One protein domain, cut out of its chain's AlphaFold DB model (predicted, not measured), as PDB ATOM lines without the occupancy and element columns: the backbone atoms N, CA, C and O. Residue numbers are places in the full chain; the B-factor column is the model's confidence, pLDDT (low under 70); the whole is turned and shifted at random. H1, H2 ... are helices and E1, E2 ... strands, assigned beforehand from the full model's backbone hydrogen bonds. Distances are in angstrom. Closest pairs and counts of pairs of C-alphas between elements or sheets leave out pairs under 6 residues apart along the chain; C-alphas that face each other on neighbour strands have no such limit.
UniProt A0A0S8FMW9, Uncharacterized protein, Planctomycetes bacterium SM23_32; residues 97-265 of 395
ATOM      1  N   ALA A  97      -5.194   4.836 -15.897       98.75
ATOM      2  CA  ALA A  97      -4.615   4.573 -17.196       98.75
ATOM      3  C   ALA A  97      -3.582   5.627 -17.568       98.75
ATOM      4  O   ALA A  97      -3.692   6.798 -17.207       98.75
ATOM      5  N   TRP A  98      -2.596   5.198 -18.346       98.69
ATOM      6  CA  TRP A  98      -1.384   5.944 -18.634       98.69
ATOM      7  C   TRP A  98      -1.135   5.999 -20.132       98.69
ATOM      8  O   TRP A  98      -1.043   4.962 -20.788       98.69
ATOM      9  N   TYR A  99      -0.954   7.202 -20.664       98.69
ATOM     10  CA  TYR A  99      -0.327   7.423 -21.961       98.69
ATOM     11  C   TYR A  99       1.118   7.865 -21.737       98.69
ATOM     12  O   TYR A  99       1.377   8.887 -21.100       98.69
ATOM     13  N   ILE A 100       2.074   7.103 -22.263       98.62
ATOM     14  CA  ILE A 100       3.491   7.445 -22.169       98.62
ATOM     15  C   ILE A 100       3.776   8.570 -23.164       98.62
ATOM     16  O   ILE A 100       3.899   8.340 -24.367       98.62
ATOM     17  N   ARG A 101       3.881   9.807 -22.674       97.88
ATOM     18  CA  ARG A 101       4.101  10.984 -23.523       97.88
ATOM     19  C   ARG A 101       5.524  11.043 -24.048       97.88
ATOM     20  O   ARG A 101       5.734  11.282 -25.235       97.88
ATOM     21  N   ALA A 102       6.494  10.886 -23.156       97.50
ATOM     22  CA  ALA A 102       7.905  11.000 -23.491       97.50
ATOM     23  C   ALA A 102       8.755  10.143 -22.556       97.50
ATOM     24  O   ALA A 102       8.455  10.026 -21.367       97.50
ATOM     25  N   THR A 103       9.827   9.587 -23.110       97.94
ATOM     26  CA  THR A 103      10.836   8.826 -22.379       97.94
ATOM     27  C   THR A 103      12.227   9.288 -22.798       97.94
ATOM     28  O   THR A 103      12.457   9.632 -23.958       97.94
ATOM     29  N   GLU A 104      13.147   9.310 -21.844       97.25
ATOM     30  CA  GLU A 104      14.578   9.529 -22.040       97.25
ATOM     31  C   GLU A 104      15.330   8.583 -21.097       97.25
ATOM     32  O   GLU A 104      14.889   8.360 -19.968       97.25
ATOM     33  N   GLY A 105      16.444   8.007 -21.549       95.69
ATOM     34  CA  GLY A 105      17.224   7.060 -20.751       95.69
ATOM     35  C   GLY A 105      16.483   5.749 -20.457       95.69
ATOM     36  O   GLY A 105      15.818   5.182 -21.327       95.69
ATOM     37  N   ARG A 106      16.642   5.237 -19.233       95.12
ATOM     38  CA  ARG A 106      16.042   3.976 -18.782       95.12
ATOM     39  C   ARG A 106      14.745   4.244 -18.025       95.12
ATOM     40  O   ARG A 106      14.754   4.721 -16.891       95.12
ATOM     41  N   THR A 107      13.628   3.886 -18.648       97.44
ATOM     42  CA  THR A 107      12.279   4.084 -18.103       97.44
ATOM     43  C   THR A 107      11.459   2.807 -18.160       97.44
ATOM     44  O   THR A 107      11.511   2.090 -19.165       97.44
ATOM     45  N   GLY A 108      10.640   2.573 -17.141       97.00
ATOM     46  CA  GLY A 108       9.861   1.349 -17.019       97.00
ATOM     47  C   GLY A 108       8.740   1.422 -15.997       97.00
ATOM     48  O   GLY A 108       8.576   2.407 -15.274       97.00
ATOM     49  N   VAL A 109       7.978   0.333 -15.943       97.25
ATOM     50  CA  VAL A 109       7.014   0.053 -14.878       97.25
ATOM     51  C   VAL A 109       7.325  -1.317 -14.289       97.25
ATOM     52  O   VAL A 109       7.586  -2.270 -15.018       97.25
ATOM     53  N   ALA A 110       7.273  -1.428 -12.971       95.75
ATOM     54  CA  ALA A 110       7.172  -2.696 -12.262       95.75
ATOM     55  C   ALA A 110       5.693  -2.920 -11.934       95.75
ATOM     56  O   ALA A 110       5.120  -2.066 -11.263       95.75
ATOM     57  N   ALA A 111       5.060  -3.992 -12.426       95.25
ATOM     58  CA  ALA A 111       3.627  -4.232 -12.228       95.25
ATOM     59  C   ALA A 111       3.258  -5.725 -12.114       95.25
ATOM     60  O   ALA A 111       2.976  -6.442 -13.084       95.25
ATOM     61  N   GLY A 112       3.201  -6.187 -10.877       87.94
ATOM     62  CA  GLY A 112       3.077  -7.583 -10.487       87.94
ATOM     63  C   GLY A 112       2.932  -7.642  -8.978       87.94
ATOM     64  O   GLY A 112       3.097  -6.614  -8.325       87.94
ATOM     65  N   PRO A 113       2.606  -8.793  -8.388       94.00
ATOM     66  CA  PRO A 113       2.853 -10.166  -8.838       94.00
ATOM     67  C   PRO A 113       1.842 -10.738  -9.844       94.00
ATOM     68  O   PRO A 113       0.855 -10.100 -10.208       94.00
ATOM     69  N   ARG A 114       2.109 -11.959 -10.335       93.25
ATOM     70  CA  ARG A 114       1.188 -12.727 -11.204       93.25
ATOM     71  C   ARG A 114       0.447 -13.861 -10.499       93.25
ATOM     72  O   ARG A 114      -0.502 -14.398 -11.056       93.25
ATOM     73  N   THR A 115       0.904 -14.243  -9.313       95.19
ATOM     74  CA  THR A 115       0.332 -15.320  -8.504       95.19
ATOM     75  C   THR A 115       0.356 -14.930  -7.030       95.19
ATOM     76  O   THR A 115       1.165 -14.093  -6.624       95.19
ATOM     77  N   GLU A 116      -0.483 -15.578  -6.227       96.31
ATOM     78  CA  GLU A 116      -0.483 -15.434  -4.763       96.31
ATOM     79  C   GLU A 116       0.872 -15.798  -4.142       96.31
ATOM     80  O   GLU A 116       1.371 -15.115  -3.252       96.31
ATOM     81  N   GLU A 117       1.528 -16.844  -4.653       96.94
ATOM     82  CA  GLU A 117       2.862 -17.242  -4.191       96.94
ATOM     83  C   GLU A 117       3.897 -16.135  -4.436       96.94
ATOM     84  O   GLU A 117       4.686 -15.799  -3.549       96.94
ATOM     85  N   ALA A 118       3.866 -15.521  -5.623       96.44
ATOM     86  CA  ALA A 118       4.735 -14.397  -5.941       96.44
ATOM     87  C   ALA A 118       4.414 -13.170  -5.072       96.44
ATOM     88  O   ALA A 118       5.338 -12.462  -4.668       96.44
ATOM     89  N   ALA A 119       3.140 -12.948  -4.731       97.00
ATOM     90  CA  ALA A 119       2.722 -11.910  -3.790       97.00
ATOM     91  C   ALA A 119       3.320 -12.125  -2.402       97.00
ATOM     92  O   ALA A 119       3.983 -11.230  -1.881       97.00
ATOM     93  N   GLY A 120       3.164 -13.326  -1.844       97.06
ATOM     94  CA  GLY A 120       3.710 -13.673  -0.534       97.06
ATOM     95  C   GLY A 120       5.234 -13.564  -0.489       97.06
ATOM     96  O   GLY A 120       5.794 -13.037   0.475       97.06
ATOM     97  N   ARG A 121       5.923 -13.984  -1.558       97.12
ATOM     98  CA  ARG A 121       7.381 -13.840  -1.664       97.12
ATOM     99  C   ARG A 121       7.812 -12.378  -1.721       97.12
ATOM    100  O   ARG A 121       8.741 -11.994  -1.016       97.12
ATOM    101  N   LEU A 122       7.134 -11.556  -2.517       96.56
ATOM    102  CA  LEU A 122       7.451 -10.136  -2.616       96.56
ATOM    103  C   LEU A 122       7.163  -9.395  -1.301       96.56
ATOM    104  O   LEU A 122       7.962  -8.561  -0.880       96.56
ATOM    105  N   GLN A 123       6.072  -9.749  -0.618       97.19
ATOM    106  CA  GLN A 123       5.760  -9.242   0.716       97.19
ATOM    107  C   GLN A 123       6.862  -9.579   1.716       97.19
ATOM    108  O   GLN A 123       7.257  -8.713   2.495       97.19
ATOM    109  N   HIS A 124       7.369 -10.815   1.690       96.88
ATOM    110  CA  HIS A 124       8.479 -11.216   2.544       96.88
ATOM    111  C   HIS A 124       9.704 -10.330   2.299       96.88
ATOM    112  O   HIS A 124      10.152  -9.677   3.236       96.88
ATOM    113  N   ILE A 125      10.161 -10.228   1.045       96.31
ATOM    114  CA  ILE A 125      11.336  -9.425   0.660       96.31
ATOM    115  C   ILE A 125      11.191  -7.977   1.138       96.31
ATOM    116  O   ILE A 125      12.078  -7.454   1.807       96.31
ATOM    117  N   ILE A 126      10.055  -7.331   0.858       94.81
ATOM    118  CA  ILE A 126       9.826  -5.933   1.249       94.81
ATOM    119  C   ILE A 126       9.908  -5.744   2.770       94.81
ATOM    120  O   ILE A 126      10.423  -4.728   3.235       94.81
ATOM    121  N   ARG A 127       9.421  -6.714   3.552       94.06
ATOM    122  CA  ARG A 127       9.380  -6.620   5.017       94.06
ATOM    123  C   ARG A 127      10.697  -6.963   5.704       94.06
ATOM    124  O   ARG A 127      10.927  -6.466   6.805       94.06
ATOM    125  N   THR A 128      11.504  -7.851   5.130       94.69
ATOM    126  CA  THR A 128      12.694  -8.402   5.801       94.69
ATOM    127  C   THR A 128      14.003  -7.903   5.207       94.69
ATOM    128  O   THR A 128      14.954  -7.678   5.951       94.69
ATOM    129  N   GLU A 129      14.053  -7.710   3.891       93.88
ATOM    130  CA  GLU A 129      15.264  -7.345   3.149       93.88
ATOM    131  C   GLU A 129      15.231  -5.878   2.695       93.88
ATOM    132  O   GLU A 129      16.261  -5.202   2.680       93.88
ATOM    133  N   GLY A 130      14.038  -5.373   2.366       91.88
ATOM    134  CA  GLY A 130      13.841  -4.068   1.744       91.88
ATOM    135  C   GLY A 130      14.170  -4.069   0.248       91.88
ATOM    136  O   GLY A 130      14.604  -5.066  -0.326       91.88
ATOM    137  N   LEU A 131      13.942  -2.928  -0.403       93.38
ATOM    138  CA  LEU A 131      14.258  -2.722  -1.816       93.38
ATOM    139  C   LEU A 131      15.159  -1.492  -1.956       93.38
ATOM    140  O   LEU A 131      14.868  -0.455  -1.360       93.38
ATOM    141  N   PRO A 132      16.241  -1.540  -2.746       92.19
ATOM    142  CA  PRO A 132      16.998  -0.329  -3.023       92.19
ATOM    143  C   PRO A 132      16.167   0.625  -3.909       92.19
ATOM    144  O   PRO A 132      15.385   0.147  -4.743       92.19
ATOM    145  N   PRO A 133      16.347   1.958  -3.775       89.00
ATOM    146  CA  PRO A 133      15.670   2.985  -4.579       89.00
ATOM    147  C   PRO A 133      16.249   3.083  -6.000       89.00
ATOM    148  O   PRO A 133      16.535   4.156  -6.516       89.00
ATOM    149  N   ASP A 134      16.520   1.936  -6.602       90.12
ATOM    150  CA  ASP A 134      17.209   1.807  -7.870       90.12
ATOM    151  C   ASP A 134      16.896   0.411  -8.414       90.12
ATOM    152  O   ASP A 134      17.374  -0.601  -7.886       90.12
ATOM    153  N   VAL A 135      16.072   0.351  -9.462       91.62
ATOM    154  CA  VAL A 135      15.672  -0.919 -10.085       91.62
ATOM    155  C   VAL A 135      16.869  -1.675 -10.672       91.62
ATOM    156  O   VAL A 135      16.807  -2.894 -10.833       91.62
ATOM    157  N   GLU A 136      17.996  -1.001 -10.940       89.94
ATOM    158  CA  GLU A 136      19.230  -1.648 -11.392       89.94
ATOM    159  C   GLU A 136      19.853  -2.527 -10.302       89.94
ATOM    160  O   GLU A 136      20.538  -3.506 -10.600       89.94
ATOM    161  N   ARG A 137      19.566  -2.223  -9.037       93.25
ATOM    162  CA  ARG A 137      20.052  -2.978  -7.878       93.25
ATOM    163  C   ARG A 137      19.076  -4.050  -7.413       93.25
ATOM    164  O   ARG A 137      19.396  -4.799  -6.493       93.25
ATOM    165  N   TRP A 138      17.892  -4.139  -8.020       94.69
ATOM    166  CA  TRP A 138      16.960  -5.231  -7.745       94.69
ATOM    167  C   TRP A 138      17.531  -6.535  -8.288       94.69
ATOM    168  O   TRP A 138      17.996  -6.574  -9.431       94.69
ATOM    169  N   SER A 139      17.457  -7.593  -7.479       95.00
ATOM    170  CA  SER A 139      17.823  -8.942  -7.908       95.00
ATOM    171  C   SER A 139      16.918  -9.413  -9.049       95.00
ATOM    172  O   SER A 139      15.765  -8.986  -9.156       95.00
ATOM    173  N   ASP A 140      17.407 -10.334  -9.880       93.69
ATOM    174  CA  ASP A 140      16.620 -10.902 -10.986       93.69
ATOM    175  C   ASP A 140      15.297 -11.512 -10.504       93.69
ATOM    176  O   ASP A 140      14.272 -11.432 -11.180       93.69
ATOM    177  N   ASP A 141      15.303 -12.075  -9.295       94.06
ATOM    178  CA  ASP A 141      14.105 -12.610  -8.664       94.06
ATOM    179  C   ASP A 141      13.074 -11.517  -8.356       94.06
ATOM    180  O   ASP A 141      11.917 -11.661  -8.743       94.06
ATOM    181  N   VAL A 142      13.483 -10.395  -7.752       95.25
ATOM    182  CA  VAL A 142      12.595  -9.245  -7.497       95.25
ATOM    183  C   VAL A 142      12.028  -8.696  -8.804       95.25
ATOM    184  O   VAL A 142      10.825  -8.458  -8.903       95.25
ATOM    185  N   ARG A 143      12.869  -8.542  -9.832       94.31
ATOM    186  CA  ARG A 143      12.440  -8.047 -11.150       94.31
ATOM    187  C   ARG A 143      11.395  -8.958 -11.794       94.31
ATOM    188  O   ARG A 143      10.400  -8.467 -12.322       94.31
ATOM    189  N   ARG A 144      11.589 -10.275 -11.699       93.12
ATOM    190  CA  ARG A 144      10.637 -11.285 -12.178       93.12
ATOM    191  C   ARG A 144       9.337 -11.284 -11.373       93.12
ATOM    192  O   ARG A 144       8.264 -11.390 -11.955       93.12
ATOM    193  N   LEU A 145       9.408 -11.159 -10.045       94.69
ATOM    194  CA  LEU A 145       8.218 -11.106  -9.185       94.69
ATOM    195  C   LEU A 145       7.356  -9.879  -9.491       94.69
ATOM    196  O   LEU A 145       6.135  -9.996  -9.564       94.69
ATOM    197  N   PHE A 146       7.983  -8.723  -9.713       92.06
ATOM    198  CA  PHE A 146       7.287  -7.501 -10.105       92.06
ATOM    199  C   PHE A 146       6.813  -7.492 -11.558       92.06
ATOM    200  O   PHE A 146       5.921  -6.716 -11.870       92.06
ATOM    201  N   GLY A 147       7.392  -8.288 -12.456       92.12
ATOM    202  CA  GLY A 147       7.084  -8.228 -13.885       92.12
ATOM    203  C   GLY A 147       7.425  -6.869 -14.500       92.12
ATOM    204  O   GLY A 147       6.545  -6.037 -14.726       92.12
ATOM    205  N   LEU A 148       8.714  -6.631 -14.753       94.25
ATOM    206  CA  LEU A 148       9.184  -5.381 -15.351       94.25
ATOM    207  C   LEU A 148       8.730  -5.215 -16.809       94.25
ATOM    208  O   LEU A 148       8.967  -6.068 -17.665       94.25
ATOM    209  N   VAL A 149       8.158  -4.050 -17.095       94.81
ATOM    210  CA  VAL A 149       7.816  -3.567 -18.433       94.81
ATOM    211  C   VAL A 149       8.765  -2.417 -18.769       94.81
ATOM    212  O   VAL A 149       8.521  -1.265 -18.413       94.81
ATOM    213  N   GLU A 150       9.877  -2.738 -19.429       93.44
ATOM    214  CA  GLU A 150      10.895  -1.781 -19.880       93.44
ATOM    215  C   GLU A 150      11.591  -2.268 -21.172       93.44
ATOM    216  O   GLU A 150      11.683  -3.476 -21.383       93.44
ATOM    217  N   PRO A 151      12.102  -1.382 -22.049       94.62
ATOM    218  CA  PRO A 151      11.952   0.066 -21.995       94.62
ATOM    219  C   PRO A 151      10.547   0.502 -22.424       94.62
ATOM    220  O   PRO A 151       9.976  -0.048 -23.370       94.62
ATOM    221  N   LEU A 152      10.020   1.532 -21.761       96.69
ATOM    222  CA  LEU A 152       8.829   2.236 -22.240       96.69
ATOM    223  C   LEU A 152       9.139   3.058 -23.490       96.69
ATOM    224  O   LEU A 152      10.242   3.587 -23.667       96.69
ATOM    225  N   LYS A 153       8.128   3.212 -24.342       96.56
ATOM    226  CA  LYS A 153       8.189   4.023 -25.560       96.56
ATOM    227  C   LYS A 153       7.094   5.078 -25.557       96.56
ATOM    228  O   LYS A 153       5.963   4.821 -25.151       96.56
ATOM    229  N   GLY A 154       7.423   6.260 -26.077       97.31
ATOM    230  CA  GLY A 154       6.428   7.297 -26.337       97.31
ATOM    231  C   GLY A 154       5.293   6.772 -27.224       97.31
ATOM    232  O   GLY A 154       5.540   6.107 -28.230       97.31
ATOM    233  N   GLY A 155       4.054   7.069 -26.843       97.25
ATOM    234  CA  GLY A 155       2.840   6.603 -27.506       97.25
ATOM    235  C   GLY A 155       2.257   5.299 -26.959       97.25
ATOM    236  O   GLY A 155       1.158   4.933 -27.370       97.25
ATOM    237  N   GLU A 156       2.943   4.595 -26.052       98.12
ATOM    238  CA  GLU A 156       2.372   3.414 -25.399       98.12
ATOM    239  C   GLU A 156       1.235   3.791 -24.445       98.12
ATOM    240  O   GLU A 156       1.265   4.843 -23.805       98.12
ATOM    241  N   VAL A 157       0.240   2.908 -24.348       98.69
ATOM    242  CA  VAL A 157      -0.939   3.098 -23.504       98.69
ATOM    243  C   VAL A 157      -1.126   1.899 -22.596       98.69
ATOM    244  O   VAL A 157      -1.066   0.749 -23.045       98.69
ATOM    245  N   PHE A 158      -1.383   2.175 -21.324       98.62
ATOM    246  CA  PHE A 158      -1.635   1.155 -20.327       98.62
ATOM    247  C   PHE A 158      -2.894   1.450 -19.515       98.62
ATOM    248  O   PHE A 158      -3.203   2.604 -19.243       98.62
ATOM    249  N   LEU A 159      -3.588   0.393 -19.107       98.69
ATOM    250  CA  LEU A 159      -4.634   0.413 -18.090       98.69
ATOM    251  C   LEU A 159      -4.092  -0.337 -16.870       98.69
ATOM    252  O   LEU A 159      -3.602  -1.459 -17.006       98.69
ATOM    253  N   ALA A 160      -4.175   0.268 -15.695       98.25
ATOM    254  CA  ALA A 160      -3.849  -0.336 -14.413       98.25
ATOM    255  C   ALA A 160      -5.150  -0.473 -13.601       98.25
ATOM    256  O   ALA A 160      -5.590   0.482 -12.955       98.25
ATOM    257  N   PRO A 161      -5.802  -1.651 -13.658       98.00
ATOM    258  CA  PRO A 161      -6.958  -1.951 -12.824       98.00
ATOM    259  C   PRO A 161      -6.629  -1.787 -11.341       98.00
ATOM    260  O   PRO A 161      -5.495  -2.059 -10.919       98.00
ATOM    261  N   ALA A 162      -7.631  -1.430 -10.540       98.12
ATOM    262  CA  ALA A 162      -7.530  -1.546  -9.091       98.12
ATOM    263  C   ALA A 162      -7.030  -2.948  -8.673       98.12
ATOM    264  O   ALA A 162      -7.290  -3.950  -9.336       98.12
ATOM    265  N   GLY A 163      -6.253  -3.006  -7.596       98.12
ATOM    266  CA  GLY A 163      -5.543  -4.194  -7.123       98.12
ATOM    267  C   GLY A 163      -4.185  -4.430  -7.792       98.12
ATOM    268  O   GLY A 163      -3.406  -5.264  -7.333       98.12
ATOM    269  N   THR A 164      -3.836  -3.669  -8.833       98.06
ATOM    270  CA  THR A 164      -2.508  -3.752  -9.457       98.06
ATOM    271  C   THR A 164      -1.446  -3.136  -8.549       98.06
ATOM    272  O   THR A 164      -1.381  -1.917  -8.396       98.06
ATOM    273  N   LEU A 165      -0.569  -3.969  -7.984       98.00
ATOM    274  CA  LEU A 165       0.662  -3.507  -7.342       98.00
ATOM    275  C   LEU A 165       1.634  -3.000  -8.406       98.00
ATOM    276  O   LEU A 165       1.973  -3.736  -9.336       98.00
ATOM    277  N   HIS A 166       2.083  -1.755  -8.271       97.94
ATOM    278  CA  HIS A 166       2.960  -1.152  -9.261       97.94
ATOM    279  C   HIS A 166       3.893  -0.066  -8.707       97.94
ATOM    280  O   HIS A 166       3.701   0.479  -7.619       97.94
ATOM    281  N   THR A 167       4.916   0.258  -9.497       97.31
ATOM    282  CA  THR A 167       5.675   1.515  -9.441       97.31
ATOM    283  C   THR A 167       6.186   1.873 -10.838       97.31
ATOM    284  O   THR A 167       6.405   0.995 -11.675       97.31
ATOM    285  N   MET A 168       6.380   3.163 -11.095       97.25
ATOM    286  CA  MET A 168       6.921   3.701 -12.343       97.25
ATOM    287  C   MET A 168       8.301   4.291 -12.086       97.25
ATOM    288  O   MET A 168       8.539   4.851 -11.015       97.25
ATOM    289  N   PHE A 169       9.199   4.202 -13.063       96.94
ATOM    290  CA  PHE A 169      10.573   4.644 -12.870       96.94
ATOM    291  C   PHE A 169      11.204   5.285 -14.103       96.94
ATOM    292  O   PHE A 169      10.912   4.927 -15.246       96.94
ATOM    293  N   ALA A 170      12.130   6.199 -13.829       96.88
ATOM    294  CA  ALA A 170      13.095   6.763 -14.757       96.88
ATOM    295  C   ALA A 170      14.450   6.793 -14.041       96.88
ATOM    296  O   ALA A 170      14.768   7.767 -13.370       96.88
ATOM    297  N   VAL A 171      15.225   5.712 -14.126       92.75
ATOM    298  CA  VAL A 171      16.424   5.534 -13.289       92.75
ATOM    299  C   VAL A 171      17.682   5.820 -14.091       92.75
ATOM    300  O   VAL A 171      17.823   5.356 -15.222       92.75
ATOM    301  N   GLY A 172      18.587   6.608 -13.517       90.81
ATOM    302  CA  GLY A 172      19.796   7.099 -14.169       90.81
ATOM    303  C   GLY A 172      19.766   8.622 -14.347       90.81
ATOM    304  O   GLY A 172      18.691   9.205 -14.495       90.81
ATOM    305  N   PRO A 173      20.938   9.282 -14.349       88.56
ATOM    306  CA  PRO A 173      21.043  10.741 -14.234       88.56
ATOM    307  C   PRO A 173      20.356  11.509 -15.371       88.56
ATOM    308  O   PRO A 173      19.832  12.597 -15.145       88.56
ATOM    309  N   GLU A 174      20.312  10.920 -16.567       91.25
ATOM    310  CA  GLU A 174      19.669  11.500 -17.754       91.25
ATOM    311  C   GLU A 174      18.263  10.932 -18.010       91.25
ATOM    312  O   GLU A 174      17.623  11.274 -19.001       91.25
ATOM    313  N   SER A 175      17.772  10.037 -17.148       95.75
ATOM    314  CA  SER A 175      16.502   9.353 -17.374       95.75
ATOM    315  C   SER A 175      15.318  10.240 -17.003       95.75
ATOM    316  O   SER A 175      15.272  10.821 -15.915       95.75
ATOM    317  N   ARG A 176      14.327  10.309 -17.898       97.00
ATOM    318  CA  ARG A 176      13.095  11.090 -17.719       97.00
ATOM    319  C   ARG A 176      11.892  10.324 -18.238       97.00
ATOM    320  O   ARG A 176      11.949   9.729 -19.310       97.00
ATOM    321  N   LEU A 177      10.777  10.407 -17.525       98.31
ATOM    322  CA  LEU A 177       9.507   9.810 -17.927       98.31
ATOM    323  C   LEU A 177       8.380  10.821 -17.732       98.31
ATOM    324  O   LEU A 177       8.182  11.321 -16.627       98.31
ATOM    325  N   ILE A 178       7.641  11.107 -18.804       98.50
ATOM    326  CA  ILE A 178       6.437  11.941 -18.768       98.50
ATOM    327  C   ILE A 178       5.234  11.079 -19.137       98.50
ATOM    328  O   ILE A 178       5.209  10.476 -20.213       98.50
ATOM    329  N   ILE A 179       4.232  11.054 -18.264       98.69
ATOM    330  CA  ILE A 179       3.013  10.257 -18.421       98.69
ATOM    331  C   ILE A 179       1.803  11.172 -18.322       98.69
ATOM    332  O   ILE A 179       1.727  11.996 -17.416       98.69
ATOM    333  N   ASP A 180       0.839  10.993 -19.213       98.75
ATOM    334  CA  ASP A 180      -0.509  11.520 -19.042       98.75
ATOM    335  C   ASP A 180      -1.383  10.454 -18.393       98.75
ATOM    336  O   ASP A 180      -1.653   9.416 -18.999       98.75
ATOM    337  N   GLU A 181      -1.818  10.717 -17.169       98.75
ATOM    338  CA  GLU A 181      -2.668   9.826 -16.391       98.75
ATOM    339  C   GLU A 181      -4.114  10.321 -16.382       98.75
ATOM    340  O   GLU A 181      -4.392  11.505 -16.159       98.75
ATOM    341  N   ILE A 182      -5.031   9.380 -16.576       98.81
ATOM    342  CA  ILE A 182      -6.429   9.500 -16.173       98.81
ATOM    343  C   ILE A 182      -6.707   8.442 -15.106       98.81
ATOM    344  O   ILE A 182      -6.205   7.324 -15.187       98.81
ATOM    345  N   GLN A 183      -7.495   8.781 -14.101       98.31
ATOM    346  CA  GLN A 183      -7.876   7.857 -13.036       98.31
ATOM    347  C   GLN A 183      -9.285   8.162 -12.534       98.31
ATOM    348  O   GLN A 183      -9.823   9.241 -12.790       98.31
ATOM    349  N   GLN A 184      -9.857   7.236 -11.766       97.56
ATOM    350  CA  GLN A 184     -11.063   7.508 -10.986       97.56
ATOM    351  C   GLN A 184     -10.857   8.707 -10.044       97.56
ATOM    352  O   GLN A 184      -9.820   8.859  -9.384       97.56
ATOM    353  N   GLY A 185     -11.878   9.558  -9.981       94.94
ATOM    354  CA  GLY A 185     -12.113  10.477  -8.879       94.94
ATOM    355  C   GLY A 185     -12.664   9.699  -7.686       94.94
ATOM    356  O   GLY A 185     -13.504   8.816  -7.846       94.94
ATOM    357  N   TYR A 186     -12.208  10.026  -6.485       94.25
ATOM    358  CA  TYR A 186     -12.467   9.261  -5.262       94.25
ATOM    359  C   TYR A 186     -13.009  10.167  -4.152       94.25
ATOM    360  O   TYR A 186     -13.132  11.379  -4.341       94.25
ATOM    361  N   GLY A 187     -13.388   9.563  -3.024       89.50
ATOM    362  CA  GLY A 187     -13.962  10.266  -1.877       89.50
ATOM    363  C   GLY A 187     -15.150  11.151  -2.255       89.50
ATOM    364  O   GLY A 187     -16.011  10.772  -3.049       89.50
ATOM    365  N   GLU A 188     -15.152  12.378  -1.747       90.06
ATOM    366  CA  GLU A 188     -16.227  13.356  -1.968       90.06
ATOM    367  C   GLU A 188     -16.146  14.082  -3.330       90.06
ATOM    368  O   GLU A 188     -16.903  15.023  -3.580       90.06
ATOM    369  N   SER A 189     -15.230  13.690  -4.230       93.56
ATOM    370  CA  SER A 189     -15.104  14.323  -5.551       93.56
ATOM    371  C   SER A 189     -16.384  14.164  -6.372       93.56
ATOM    372  O   SER A 189     -16.783  13.054  -6.717       93.56
ATOM    373  N   ARG A 190     -16.983  15.288  -6.779       93.94
ATOM    374  CA  ARG A 190     -18.150  15.317  -7.682       93.94
ATOM    375  C   ARG A 190     -17.786  15.124  -9.157       93.94
ATOM    376  O   ARG A 190     -18.678  14.999  -9.983       93.94
ATOM    377  N   LEU A 191     -16.498  15.092  -9.497       96.25
ATOM    378  CA  LEU A 191     -16.023  14.678 -10.817       96.25
ATOM    379  C   LEU A 191     -15.557  13.216 -10.721       96.25
ATOM    380  O   LEU A 191     -14.688  12.931  -9.888       96.25
ATOM    381  N   PRO A 192     -16.096  12.285 -11.532       96.00
ATOM    382  CA  PRO A 192     -15.761  10.865 -11.429       96.00
ATOM    383  C   PRO A 192     -14.385  10.528 -12.014       96.00
ATOM    384  O   PRO A 192     -13.922   9.406 -11.836       96.00
ATOM    385  N   THR A 193     -13.715  11.472 -12.682       98.06
ATOM    386  CA  THR A 193     -12.348  11.301 -13.190       98.06
ATOM    387  C   THR A 193     -11.407  12.360 -12.636       98.06
ATOM    388  O   THR A 193     -11.822  13.467 -12.290       98.06
ATOM    389  N   LEU A 194     -10.117  12.047 -12.636       98.00
ATOM    390  CA  LEU A 194      -9.027  12.991 -12.444       98.00
ATOM    391  C   LEU A 194      -8.020  12.819 -13.581       98.00
ATOM    392  O   LEU A 194      -7.584  11.701 -13.851       98.00
ATOM    393  N   THR A 195      -7.629  13.932 -14.201       98.56
ATOM    394  CA  THR A 195      -6.598  13.971 -15.248       98.56
ATOM    395  C   THR A 195      -5.376  14.722 -14.735       98.56
ATOM    396  O   THR A 195      -5.487  15.863 -14.267       98.56
ATOM    397  N   LYS A 196      -4.193  14.117 -14.855       97.94
ATOM    398  CA  LYS A 196      -2.921  14.732 -14.456       97.94
ATOM    399  C   LYS A 196      -1.761  14.278 -15.339       97.94
ATOM    400  O   LYS A 196      -1.849  13.289 -16.054       97.94
ATOM    401  N   ILE A 197      -0.652  14.999 -15.255       98.62
ATOM    402  CA  ILE A 197       0.632  14.612 -15.837       98.62
ATOM    403  C   ILE A 197       1.558  14.202 -14.701       98.62
ATOM    404  O   ILE A 197       1.637  14.921 -13.706       98.62
ATOM    405  N   LEU A 198       2.276  13.095 -14.863       98.50
ATOM    406  CA  LEU A 198       3.391  12.708 -14.004       98.50
ATOM    407  C   LEU A 198       4.708  12.992 -14.725       98.50
ATOM    408  O   LEU A 198       4.839  12.704 -15.916       98.50
ATOM    409  N   ALA A 199       5.680  13.539 -14.004       98.00
ATOM    410  CA  ALA A 199       7.019  13.808 -14.510       98.00
ATOM    411  C   ALA A 199       8.063  13.247 -13.542       98.00
ATOM    412  O   ALA A 199       8.220  13.744 -12.433       98.00
ATOM    413  N   VAL A 200       8.760  12.198 -13.972       96.94
ATOM    414  CA  VAL A 200       9.733  11.452 -13.164       96.94
ATOM    415  C   VAL A 200      11.128  11.678 -13.726       96.94
ATOM    416  O   VAL A 200      11.313  11.595 -14.943       96.94
ATOM    417  N   GLN A 201      12.108  11.946 -12.866       96.00
ATOM    418  CA  GLN A 201      13.504  12.105 -13.270       96.00
ATOM    419  C   GLN A 201      14.441  11.447 -12.260       96.00
ATOM    420  O   GLN A 201      14.372  11.757 -11.076       96.00
ATOM    421  N   ASN A 202      15.358  10.613 -12.760       94.06
ATOM    422  CA  ASN A 202      16.411   9.956 -11.978       94.06
ATOM    423  C   ASN A 202      15.917   9.328 -10.652       94.06
ATOM    424  O   ASN A 202      16.580   9.417  -9.621       94.06
ATOM    425  N   ASP A 203      14.728   8.728 -10.669       94.31
ATOM    426  CA  ASP A 203      14.068   8.170  -9.490       94.31
ATOM    427  C   ASP A 203      12.958   7.185  -9.920       94.31
ATOM    428  O   ASP A 203      12.678   6.967 -11.106       94.31
ATOM    429  N   LEU A 204      12.306   6.592  -8.931       94.62
ATOM    430  CA  LEU A 204      11.120   5.766  -9.036       94.62
ATOM    431  C   LEU A 204      10.046   6.230  -8.051       94.62
ATOM    432  O   LEU A 204      10.317   6.722  -6.952       94.62
ATOM    433  N   LEU A 205       8.788   6.045  -8.425       95.75
ATOM    434  CA  LEU A 205       7.660   6.289  -7.533       95.75
ATOM    435  C   LEU A 205       7.642   5.250  -6.407       95.75
ATOM    436  O   LEU A 205       8.327   4.227  -6.447       95.75
ATOM    437  N   SER A 206       6.848   5.505  -5.369       96.06
ATOM    438  CA  SER A 206       6.613   4.496  -4.342       96.06
ATOM    439  C   SER A 206       5.975   3.237  -4.927       96.06
ATOM    440  O   SER A 206       5.126   3.334  -5.810       96.06
ATOM    441  N   VAL A 207       6.320   2.073  -4.377       97.38
ATOM    442  CA  VAL A 207       5.582   0.831  -4.619       97.38
ATOM    443  C   VAL A 207       4.218   0.954  -3.952       97.38
ATOM    444  O   VAL A 207       4.127   1.177  -2.739       97.38
ATOM    445  N   GLN A 208       3.158   0.844  -4.743       97.50
ATOM    446  CA  GLN A 208       1.805   1.158  -4.304       97.50
ATOM    447  C   GLN A 208       0.759   0.261  -4.960       97.50
ATOM    448  O   GLN A 208       0.979  -0.330  -6.014       97.50
ATOM    449  N   VAL A 209      -0.397   0.191  -4.316       98.06
ATOM    450  CA  VAL A 209      -1.590  -0.487  -4.811       98.06
ATOM    451  C   VAL A 209      -2.811   0.368  -4.498       98.06
ATOM    452  O   VAL A 209      -2.802   1.214  -3.594       98.06
ATOM    453  N   HIS A 210      -3.859   0.168  -5.279       98.06
ATOM    454  CA  HIS A 210      -5.095   0.928  -5.195       98.06
ATOM    455  C   HIS A 210      -6.278  -0.024  -5.004       98.06
ATOM    456  O   HIS A 210      -6.369  -0.996  -5.748       98.06
ATOM    457  N   PRO A 211      -7.173   0.202  -4.029       97.88
ATOM    458  CA  PRO A 211      -8.361  -0.616  -3.835       97.88
ATOM    459  C   PRO A 211      -9.383  -0.372  -4.951       97.88
ATOM    460  O   PRO A 211      -9.414   0.698  -5.567       97.88
ATOM    461  N   GLY A 212     -10.246  -1.361  -5.182       97.50
ATOM    462  CA  GLY A 212     -11.452  -1.193  -5.996       97.50
ATOM    463  C   GLY A 212     -12.618  -0.646  -5.171       97.50
ATOM    464  O   GLY A 212     -12.558  -0.618  -3.941       97.50
ATOM    465  N   ASP A 213     -13.699  -0.259  -5.844       97.38
ATOM    466  CA  ASP A 213     -14.886   0.350  -5.225       97.38
ATOM    467  C   ASP A 213     -15.466  -0.505  -4.083       97.38
ATOM    468  O   ASP A 213     -15.697  -0.016  -2.980       97.38
ATOM    469  N   ALA A 214     -15.609  -1.819  -4.299       96.56
ATOM    470  CA  ALA A 214     -16.139  -2.740  -3.289       96.56
ATOM    471  C   ALA A 214     -15.284  -2.784  -2.010       96.56
ATOM    472  O   ALA A 214     -15.813  -2.866  -0.905       96.56
ATOM    473  N   THR A 215     -13.960  -2.697  -2.149       97.12
ATOM    474  CA  THR A 215     -13.043  -2.648  -1.007       97.12
ATOM    475  C   THR A 215     -13.191  -1.340  -0.240       97.12
ATOM    476  O   THR A 215     -13.224  -1.354   0.989       97.12
ATOM    477  N   VAL A 216     -13.299  -0.209  -0.946       97.62
ATOM    478  CA  VAL A 216     -13.518   1.093  -0.301       97.62
ATOM    479  C   VAL A 216     -14.866   1.108   0.422       97.62
ATOM    480  O   VAL A 216     -14.932   1.578   1.555       97.62
ATOM    481  N   ALA A 217     -15.911   0.529  -0.174       96.75
ATOM    482  CA  ALA A 217     -17.223   0.392   0.452       96.75
ATOM    483  C   ALA A 217     -17.179  -0.463   1.729       96.75
ATOM    484  O   ALA A 217     -17.688  -0.033   2.761       96.75
ATOM    485  N   ALA A 218     -16.519  -1.627   1.691       97.06
ATOM    486  CA  ALA A 218     -16.374  -2.499   2.857       97.06
ATOM    487  C   ALA A 218     -15.568  -1.836   3.990       97.06
ATOM    488  O   ALA A 218     -15.877  -2.009   5.168       97.06
ATOM    489  N   ALA A 219     -14.541  -1.053   3.649       96.31
ATOM    490  CA  ALA A 219     -13.807  -0.256   4.627       96.31
ATOM    491  C   ALA A 219     -14.689   0.846   5.241       96.31
ATOM    492  O   ALA A 219     -14.708   1.017   6.458       96.31
ATOM    493  N   ALA A 220     -15.461   1.559   4.416       95.00
ATOM    494  CA  ALA A 220     -16.352   2.629   4.859       95.00
ATOM    495  C   ALA A 220     -17.512   2.127   5.739       95.00
ATOM    496  O   ALA A 220     -17.912   2.823   6.672       95.00
ATOM    497  N   SER A 221     -18.034   0.922   5.477       95.31
ATOM    498  CA  SER A 221     -19.098   0.300   6.278       95.31
ATOM    499  C   SER A 221     -18.594  -0.363   7.569       95.31
ATOM    500  O   SER A 221     -19.403  -0.736   8.419       95.31
ATOM    501  N   GLY A 222     -17.273  -0.498   7.739       95.06
ATOM    502  CA  GLY A 222     -16.653  -1.193   8.870       95.06
ATOM    503  C   GLY A 222     -16.613  -2.720   8.732       95.06
ATOM    504  O   GLY A 222     -16.248  -3.404   9.685       95.06
ATOM    505  N   GLU A 223     -16.962  -3.270   7.565       96.12
ATOM    506  CA  GLU A 223     -16.827  -4.703   7.254       96.12
ATOM    507  C   GLU A 223     -15.363  -5.130   7.071       96.12
ATOM    508  O   GLU A 223     -15.012  -6.285   7.314       96.12
ATOM    509  N   MET A 224     -14.500  -4.197   6.659       93.75
ATOM    510  CA  MET A 224     -13.063  -4.406   6.521       93.75
ATOM    511  C   MET A 224     -12.292  -3.469   7.449       93.75
ATOM    512  O   MET A 224     -12.291  -2.256   7.263       93.75
ATOM    513  N   GLU A 225     -11.557  -4.040   8.405       92.50
ATOM    514  CA  GLU A 225     -10.638  -3.265   9.239       92.50
ATOM    515  C   GLU A 225      -9.437  -2.787   8.406       92.50
ATOM    516  O   GLU A 225      -8.684  -3.593   7.825       92.50
ATOM    517  N   VAL A 226      -9.290  -1.462   8.347       93.69
ATOM    518  CA  VAL A 226      -8.208  -0.737   7.681       93.69
ATOM    519  C   VAL A 226      -7.703   0.379   8.594       93.69
ATOM    520  O   VAL A 226      -8.477   1.057   9.263       93.69
ATOM    521  N   ASP A 227      -6.390   0.573   8.617       89.75
ATOM    522  CA  ASP A 227      -5.686   1.600   9.395       89.75
ATOM    523  C   ASP A 227      -5.448   2.897   8.594       89.75
ATOM    524  O   ASP A 227      -4.783   3.820   9.066       89.75
ATOM    525  N   GLN A 228      -6.018   2.977   7.388       91.12
ATOM    526  CA  GLN A 228      -5.976   4.119   6.481       91.12
ATOM    527  C   GLN A 228      -7.392   4.442   5.987       91.12
ATOM    528  O   GLN A 228      -8.150   3.544   5.622       91.12
ATOM    529  N   ASP A 229      -7.730   5.731   5.900       92.69
ATOM    530  CA  ASP A 229      -8.965   6.186   5.256       92.69
ATOM    531  C   ASP A 229      -8.853   6.056   3.726       92.69
ATOM    532  O   ASP A 229      -8.306   6.925   3.036       92.69
ATOM    533  N   LEU A 230      -9.364   4.940   3.202       94.62
ATOM    534  CA  LEU A 230      -9.355   4.638   1.771       94.62
ATOM    535  C   LEU A 230     -10.302   5.532   0.954       94.62
ATOM    536  O   LEU A 230     -10.121   5.621  -0.258       94.62
ATOM    537  N   GLN A 231     -11.273   6.205   1.584       92.75
ATOM    538  CA  GLN A 231     -12.155   7.145   0.886       92.75
ATOM    539  C   GLN A 231     -11.439   8.469   0.626       92.75
ATOM    540  O   GLN A 231     -11.498   9.002  -0.481       92.75
ATOM    541  N   ALA A 232     -10.737   8.987   1.635       91.06
ATOM    542  CA  ALA A 232      -9.987  10.232   1.510       91.06
ATOM    543  C   ALA A 232      -8.726  10.069   0.645       91.06
ATOM    544  O   ALA A 232      -8.350  10.985  -0.093       91.06
ATOM    545  N   ASN A 233      -8.063   8.910   0.735       92.62
ATOM    546  CA  ASN A 233      -6.880   8.594  -0.054       92.62
ATOM    547  C   ASN A 233      -6.795   7.084  -0.357       92.62
ATOM    548  O   ASN A 233      -6.290   6.321   0.472       92.62
ATOM    549  N   PRO A 234      -7.177   6.640  -1.567       95.25
ATOM    550  CA  PRO A 234      -7.102   5.232  -1.957       95.25
ATOM    551  C   PRO A 234      -5.679   4.774  -2.331       95.25
ATOM    552  O   PRO A 234      -5.473   3.628  -2.715       95.25
ATOM    553  N   THR A 235      -4.655   5.628  -2.251       95.69
ATOM    554  CA  THR A 235      -3.277   5.186  -2.511       95.69
ATOM    555  C   THR A 235      -2.690   4.514  -1.277       95.69
ATOM    556  O   THR A 235      -2.236   5.198  -0.356       95.69
ATOM    557  N   VAL A 236      -2.649   3.179  -1.275       97.06
ATOM    558  CA  VAL A 236      -1.955   2.402  -0.242       97.06
ATOM    559  C   VAL A 236      -0.523   2.169  -0.683       97.06
ATOM    560  O   VAL A 236      -0.233   1.482  -1.665       97.06
ATOM    561  N   ARG A 237       0.396   2.785   0.050       96.56
ATOM    562  CA  ARG A 237       1.822   2.686  -0.224       96.56
ATOM    563  C   ARG A 237       2.419   1.532   0.543       96.56
ATOM    564  O   ARG A 237       2.314   1.488   1.758       96.56
ATOM    565  N   ILE A 238       3.081   0.637  -0.169       96.50
ATOM    566  CA  ILE A 238       3.746  -0.527   0.410       96.50
ATOM    567  C   ILE A 238       5.193  -0.197   0.757       96.50
ATOM    568  O   ILE A 238       5.684  -0.646   1.788       96.50
ATOM    569  N   TYR A 239       5.865   0.582  -0.096       96.12
ATOM    570  CA  TYR A 239       7.276   0.909   0.076       96.12
ATOM    571  C   TYR A 239       7.625   2.244  -0.596       96.12
ATOM    572  O   TYR A 239       7.330   2.442  -1.776       96.12
ATOM    573  N   ASP A 240       8.247   3.167   0.136       95.25
ATOM    574  CA  ASP A 240       8.705   4.487  -0.327       95.25
ATOM    575  C   ASP A 240      10.216   4.683  -0.209       95.25
ATOM    576  O   ASP A 240      10.704   5.814  -0.280       95.25
ATOM    577  N   PHE A 241      10.963   3.598  -0.005       93.06
ATOM    578  CA  PHE A 241      12.424   3.628   0.072       93.06
ATOM    579  C   PHE A 241      12.949   4.562   1.176       93.06
ATOM    580  O   PHE A 241      13.991   5.199   1.030       93.06
ATOM    581  N   GLY A 242      12.198   4.685   2.276       88.00
ATOM    582  CA  GLY A 242      12.559   5.541   3.407       88.00
ATOM    583  C   GLY A 242      12.359   7.043   3.179       88.00
ATOM    584  O   GLY A 242      12.770   7.833   4.026       88.00
ATOM    585  N   ARG A 243      11.717   7.467   2.077       88.75
ATOM    586  CA  ARG A 243      11.478   8.896   1.794       88.75
ATOM    587  C   ARG A 243      10.497   9.551   2.763       88.75
ATOM    588  O   ARG A 243      10.628  10.742   3.040       88.75
ATOM    589  N   ARG A 244       9.500   8.814   3.267       84.12
ATOM    590  CA  ARG A 244       8.498   9.337   4.212       84.12
ATOM    591  C   ARG A 244       7.817   8.227   5.023       84.12
ATOM    592  O   ARG A 244       7.751   7.098   4.544       84.12
ATOM    593  N   PRO A 245       7.274   8.540   6.215       83.19
ATOM    594  CA  PRO A 245       6.416   7.614   6.954       83.19
ATOM    595  C   PRO A 245       5.063   7.400   6.247       83.19
ATOM    596  O   PRO A 245       4.670   8.194   5.390       83.19
ATOM    597  N   GLY A 246       4.326   6.357   6.642       84.38
ATOM    598  CA  GLY A 246       3.014   6.015   6.063       84.38
ATOM    599  C   GLY A 246       3.075   4.919   4.995       84.38
ATOM    600  O   GLY A 246       2.376   4.987   3.982       84.38
ATOM    601  N   GLU A 247       3.961   3.944   5.190       93.81
ATOM    602  CA  GLU A 247       3.967   2.681   4.453       93.81
ATOM    603  C   GLU A 247       3.081   1.670   5.197       93.81
ATOM    604  O   GLU A 247       3.228   1.478   6.403       93.81
ATOM    605  N   HIS A 248       2.183   1.005   4.473       95.31
ATOM    606  CA  HIS A 248       1.246   0.007   4.987       95.31
ATOM    607  C   HIS A 248       1.391  -1.300   4.191       95.31
ATOM    608  O   HIS A 248       0.484  -1.678   3.445       95.31
ATOM    609  N   PRO A 249       2.533  -2.009   4.286       94.81
ATOM    610  CA  PRO A 249       2.778  -3.198   3.474       94.81
ATOM    611  C   PRO A 249       1.769  -4.319   3.746       94.81
ATOM    612  O   PRO A 249       1.362  -5.008   2.816       94.81
ATOM    613  N   GLU A 250       1.323  -4.505   4.991       94.56
ATOM    614  CA  GLU A 250       0.321  -5.532   5.311       94.56
ATOM    615  C   GLU A 250      -1.030  -5.237   4.655       94.56
ATOM    616  O   GLU A 250      -1.583  -6.111   3.988       94.56
ATOM    617  N   LEU A 251      -1.527  -4.000   4.778       95.56
ATOM    618  CA  LEU A 251      -2.742  -3.572   4.087       95.56
ATOM    619  C   LEU A 251      -2.568  -3.673   2.573       95.56
ATOM    620  O   LEU A 251      -3.407  -4.263   1.907       95.56
ATOM    621  N   GLY A 252      -1.471  -3.151   2.026       96.69
ATOM    622  CA  GLY A 252      -1.251  -3.143   0.587       96.69
ATOM    623  C   GLY A 252      -1.267  -4.545  -0.011       96.69
ATOM    624  O   GLY A 252      -1.994  -4.781  -0.965       96.69
ATOM    625  N   PHE A 253      -0.573  -5.519   0.583       96.88
ATOM    626  CA  PHE A 253      -0.616  -6.893   0.069       96.88
ATOM    627  C   PHE A 253      -1.987  -7.571   0.208       96.88
ATOM    628  O   PHE A 253      -2.298  -8.422  -0.616       96.88
ATOM    629  N   ARG A 254      -2.845  -7.160   1.158       96.06
ATOM    630  CA  ARG A 254      -4.260  -7.596   1.198       96.06
ATOM    631  C   ARG A 254      -5.089  -7.048   0.031       96.06
ATOM    632  O   ARG A 254      -6.142  -7.601  -0.260       96.06
ATOM    633  N   LEU A 255      -4.652  -5.947  -0.584       97.06
ATOM    634  CA  LEU A 255      -5.329  -5.299  -1.710       97.06
ATOM    635  C   LEU A 255      -4.827  -5.772  -3.072       97.06
ATOM    636  O   LEU A 255      -5.424  -5.420  -4.086       97.06
ATOM    637  N   VAL A 256      -3.717  -6.506  -3.114       97.62
ATOM    638  CA  VAL A 256      -3.144  -6.977  -4.370       97.62
ATOM    639  C   VAL A 256      -4.052  -8.027  -4.989       97.62
ATOM    640  O   VAL A 256      -4.356  -9.035  -4.363       97.62
ATOM    641  N   ASP A 257      -4.412  -7.806  -6.249       96.56
ATOM    642  CA  ASP A 257      -5.029  -8.811  -7.105       96.56
ATOM    643  C   ASP A 257      -3.977  -9.305  -8.114       96.56
ATOM    644  O   ASP A 257      -3.617  -8.566  -9.042       96.56
ATOM    645  N   PRO A 258      -3.469 -10.548  -7.990       93.12
ATOM    646  CA  PRO A 258      -2.524 -11.108  -8.957       93.12
ATOM    647  C   PRO A 258      -3.074 -11.186 -10.394       93.12
ATOM    648  O   PRO A 258      -2.296 -11.215 -11.362       93.12
ATOM    649  N   GLY A 259      -4.405 -11.215 -10.523       91.06
ATOM    650  CA  GLY A 259      -5.153 -11.157 -11.770       91.06
ATOM    651  C   GLY A 259      -5.322  -9.745 -12.331       91.06
ATOM    652  O   GLY A 259      -5.544  -9.636 -13.535       91.06
ATOM    653  N   GLY A 260      -5.148  -8.686 -11.532       88.12
ATOM    654  CA  GLY A 260      -5.256  -7.285 -11.950       88.12
ATOM    655  C   GLY A 260      -4.209  -6.955 -13.008       88.12
ATOM    656  O   GLY A 260      -4.495  -7.041 -14.205       88.12
ATOM    657  N   GLY A 261      -2.974  -6.689 -12.567       92.06
ATOM    658  CA  GLY A 261      -1.791  -6.489 -13.410       92.06
ATOM    659  C   GLY A 261      -1.888  -5.329 -14.414       92.06
ATOM    660  O   GLY A 261      -2.957  -4.938 -14.872       92.06
ATOM    661  N   LEU A 262      -0.742  -4.802 -14.850       96.88
ATOM    662  CA  LEU A 262      -0.745  -3.770 -15.889       96.88
ATOM    663  C   LEU A 262      -1.231  -4.339 -17.224       96.88
ATOM    664  O   LEU A 262      -0.770  -5.401 -17.644       96.88
ATOM    665  N   ARG A 263      -2.126  -3.635 -17.915       97.31
ATOM    666  CA  ARG A 263      -2.685  -4.032 -19.213       97.31
ATOM    667  C   ARG A 263      -2.183  -3.118 -20.310       97.31
ATOM    668  O   ARG A 263      -2.235  -1.904 -20.165       97.31
ATOM    669  N   ARG A 264      -1.701  -3.689 -21.411       97.56
ATOM    670  CA  ARG A 264      -1.223  -2.921 -22.566       97.56
ATOM    671  C   ARG A 264      -2.375  -2.737 -23.541       97.56
ATOM    672  O   ARG A 264      -2.897  -3.721 -24.061       97.56
ATOM    673  N   VAL A 265      -2.748  -1.491 -23.795       98.06
ATOM    674  CA  VAL A 265      -3.875  -1.163 -24.667       98.06
ATOM    675  C   VAL A 265      -3.368  -0.900 -26.076       98.06
ATOM    676  O   VAL A 265      -2.345  -0.243 -26.266       98.06
TER     677      VAL A 265
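AT A GLANCE: This is residues 97 to 265 of the 395 residues of an uncharacterized protein of Planctomycetes bacterium SM23_32 (UniProt A0A0S8FMW9). The model is a wedge of two leaves, open at one end: the long strands E1 and E3 fold back on themselves at the other end and run through both leaves, with E4, E2 and E7 in one leaf and the short pair E5 and E6 beside the first residues of E3 in the other. H4 packs on the E5 and E6 pair on its side away from E4, H1 runs side by side with H4 farther out, H2 is set at an angle to H1, and H3 lies far from the fold of the strands. The printed part has 169 residues, with four named helices and seven named strands in the order E1 H1 H2 E2 E3 E4 E5 H3 E6 H4 E7. The larger sheet runs E4, E3, E1, E2, E7 and the smaller E5, E6, both antiparallel; the class is mixed, helices and strands. The whole is compact, with a radius of gyration of the C-alphas of 15.6 A and spans of 46 by 39 by 29 A.

HOW THE PARTS SIT: E1, residues 97 to 111, bends by 155 degrees at residue 102 and is an inner strand of the strongly twisted larger sheet. H1, residues 116 to 128, is not on that sheet. H2, residues 140 to 146, only grazes it with its residues 142 to 146. H1 touches H2 with residues 118 to 122 alone, at a steep tilt of 65 degrees, opposite ways; the closest C-alphas, of Ala 118 and Leu 145, are 5.8 A apart. E2, residues 157 to 160, is antiparallel to E1, with N 98 and O 158 at 2.8 A. E3, residues 166 to 184, bends by 163 degrees at residue 178 and is antiparallel to E1, with N 99 and O 180 at 2.9 A and N 110 and O 167 at 2.9 A. E4, residues 193 to 201, is an edge strand and forms a hairpin with E3, with N 181 and O 196 at 2.8 A. The closest C-alphas of E3 and E5, residues 207 to 209, are those of Thr 167 and Val 207, 4.9 A apart. H3, residues 213 to 221, touches no helix. E6, residues 236 to 239, is antiparallel to E5, with N 207 and O 239 at 2.8 A. H4, residues 249 to 255, comes nearest to E6 at the C-alphas of Ile 238 and Pro 249, 4.2 A apart. H4 touches H1 at a shallow tilt of 17 degrees, opposite ways, closest at the C-alphas of Gln 123 and Phe 253, 6.8 A. H3 and H4 are only just apart, 8.2 A at the closest. E7, residues 263 to 265, is the other edge strand, antiparallel to E2, with N 263 and O 159 at 2.8 A. In H1, H2, H3 and H4 every O i to N i+4 pair is within hydrogen-bond range.

IN THESE COORDINATES: E1 begins at C-alpha 97, (-4.615, 4.573, -17.196), and measures 13.0 A from first to last C-alpha. H1 measures 18.3 A and H2 10.0 A. E3 measures 16.6 A over its 19 residues; its C-alpha 173 is at (21.043, 10.741, -14.234). E4 measures 25.9 A and H3 12.2 A. E7 ends at C-alpha 265, (-3.875, -1.163, -24.667).

THE WHOLE: The two C-alphas farthest apart are those of Glu 174 and Glu 223, 47.1 A. The printed part has no cut. The links H1 to H2, with 11 residues, and H3 to E6, with 14, are long. The mean pLDDT of the printed part is 95.3, and no printed residue is under 70.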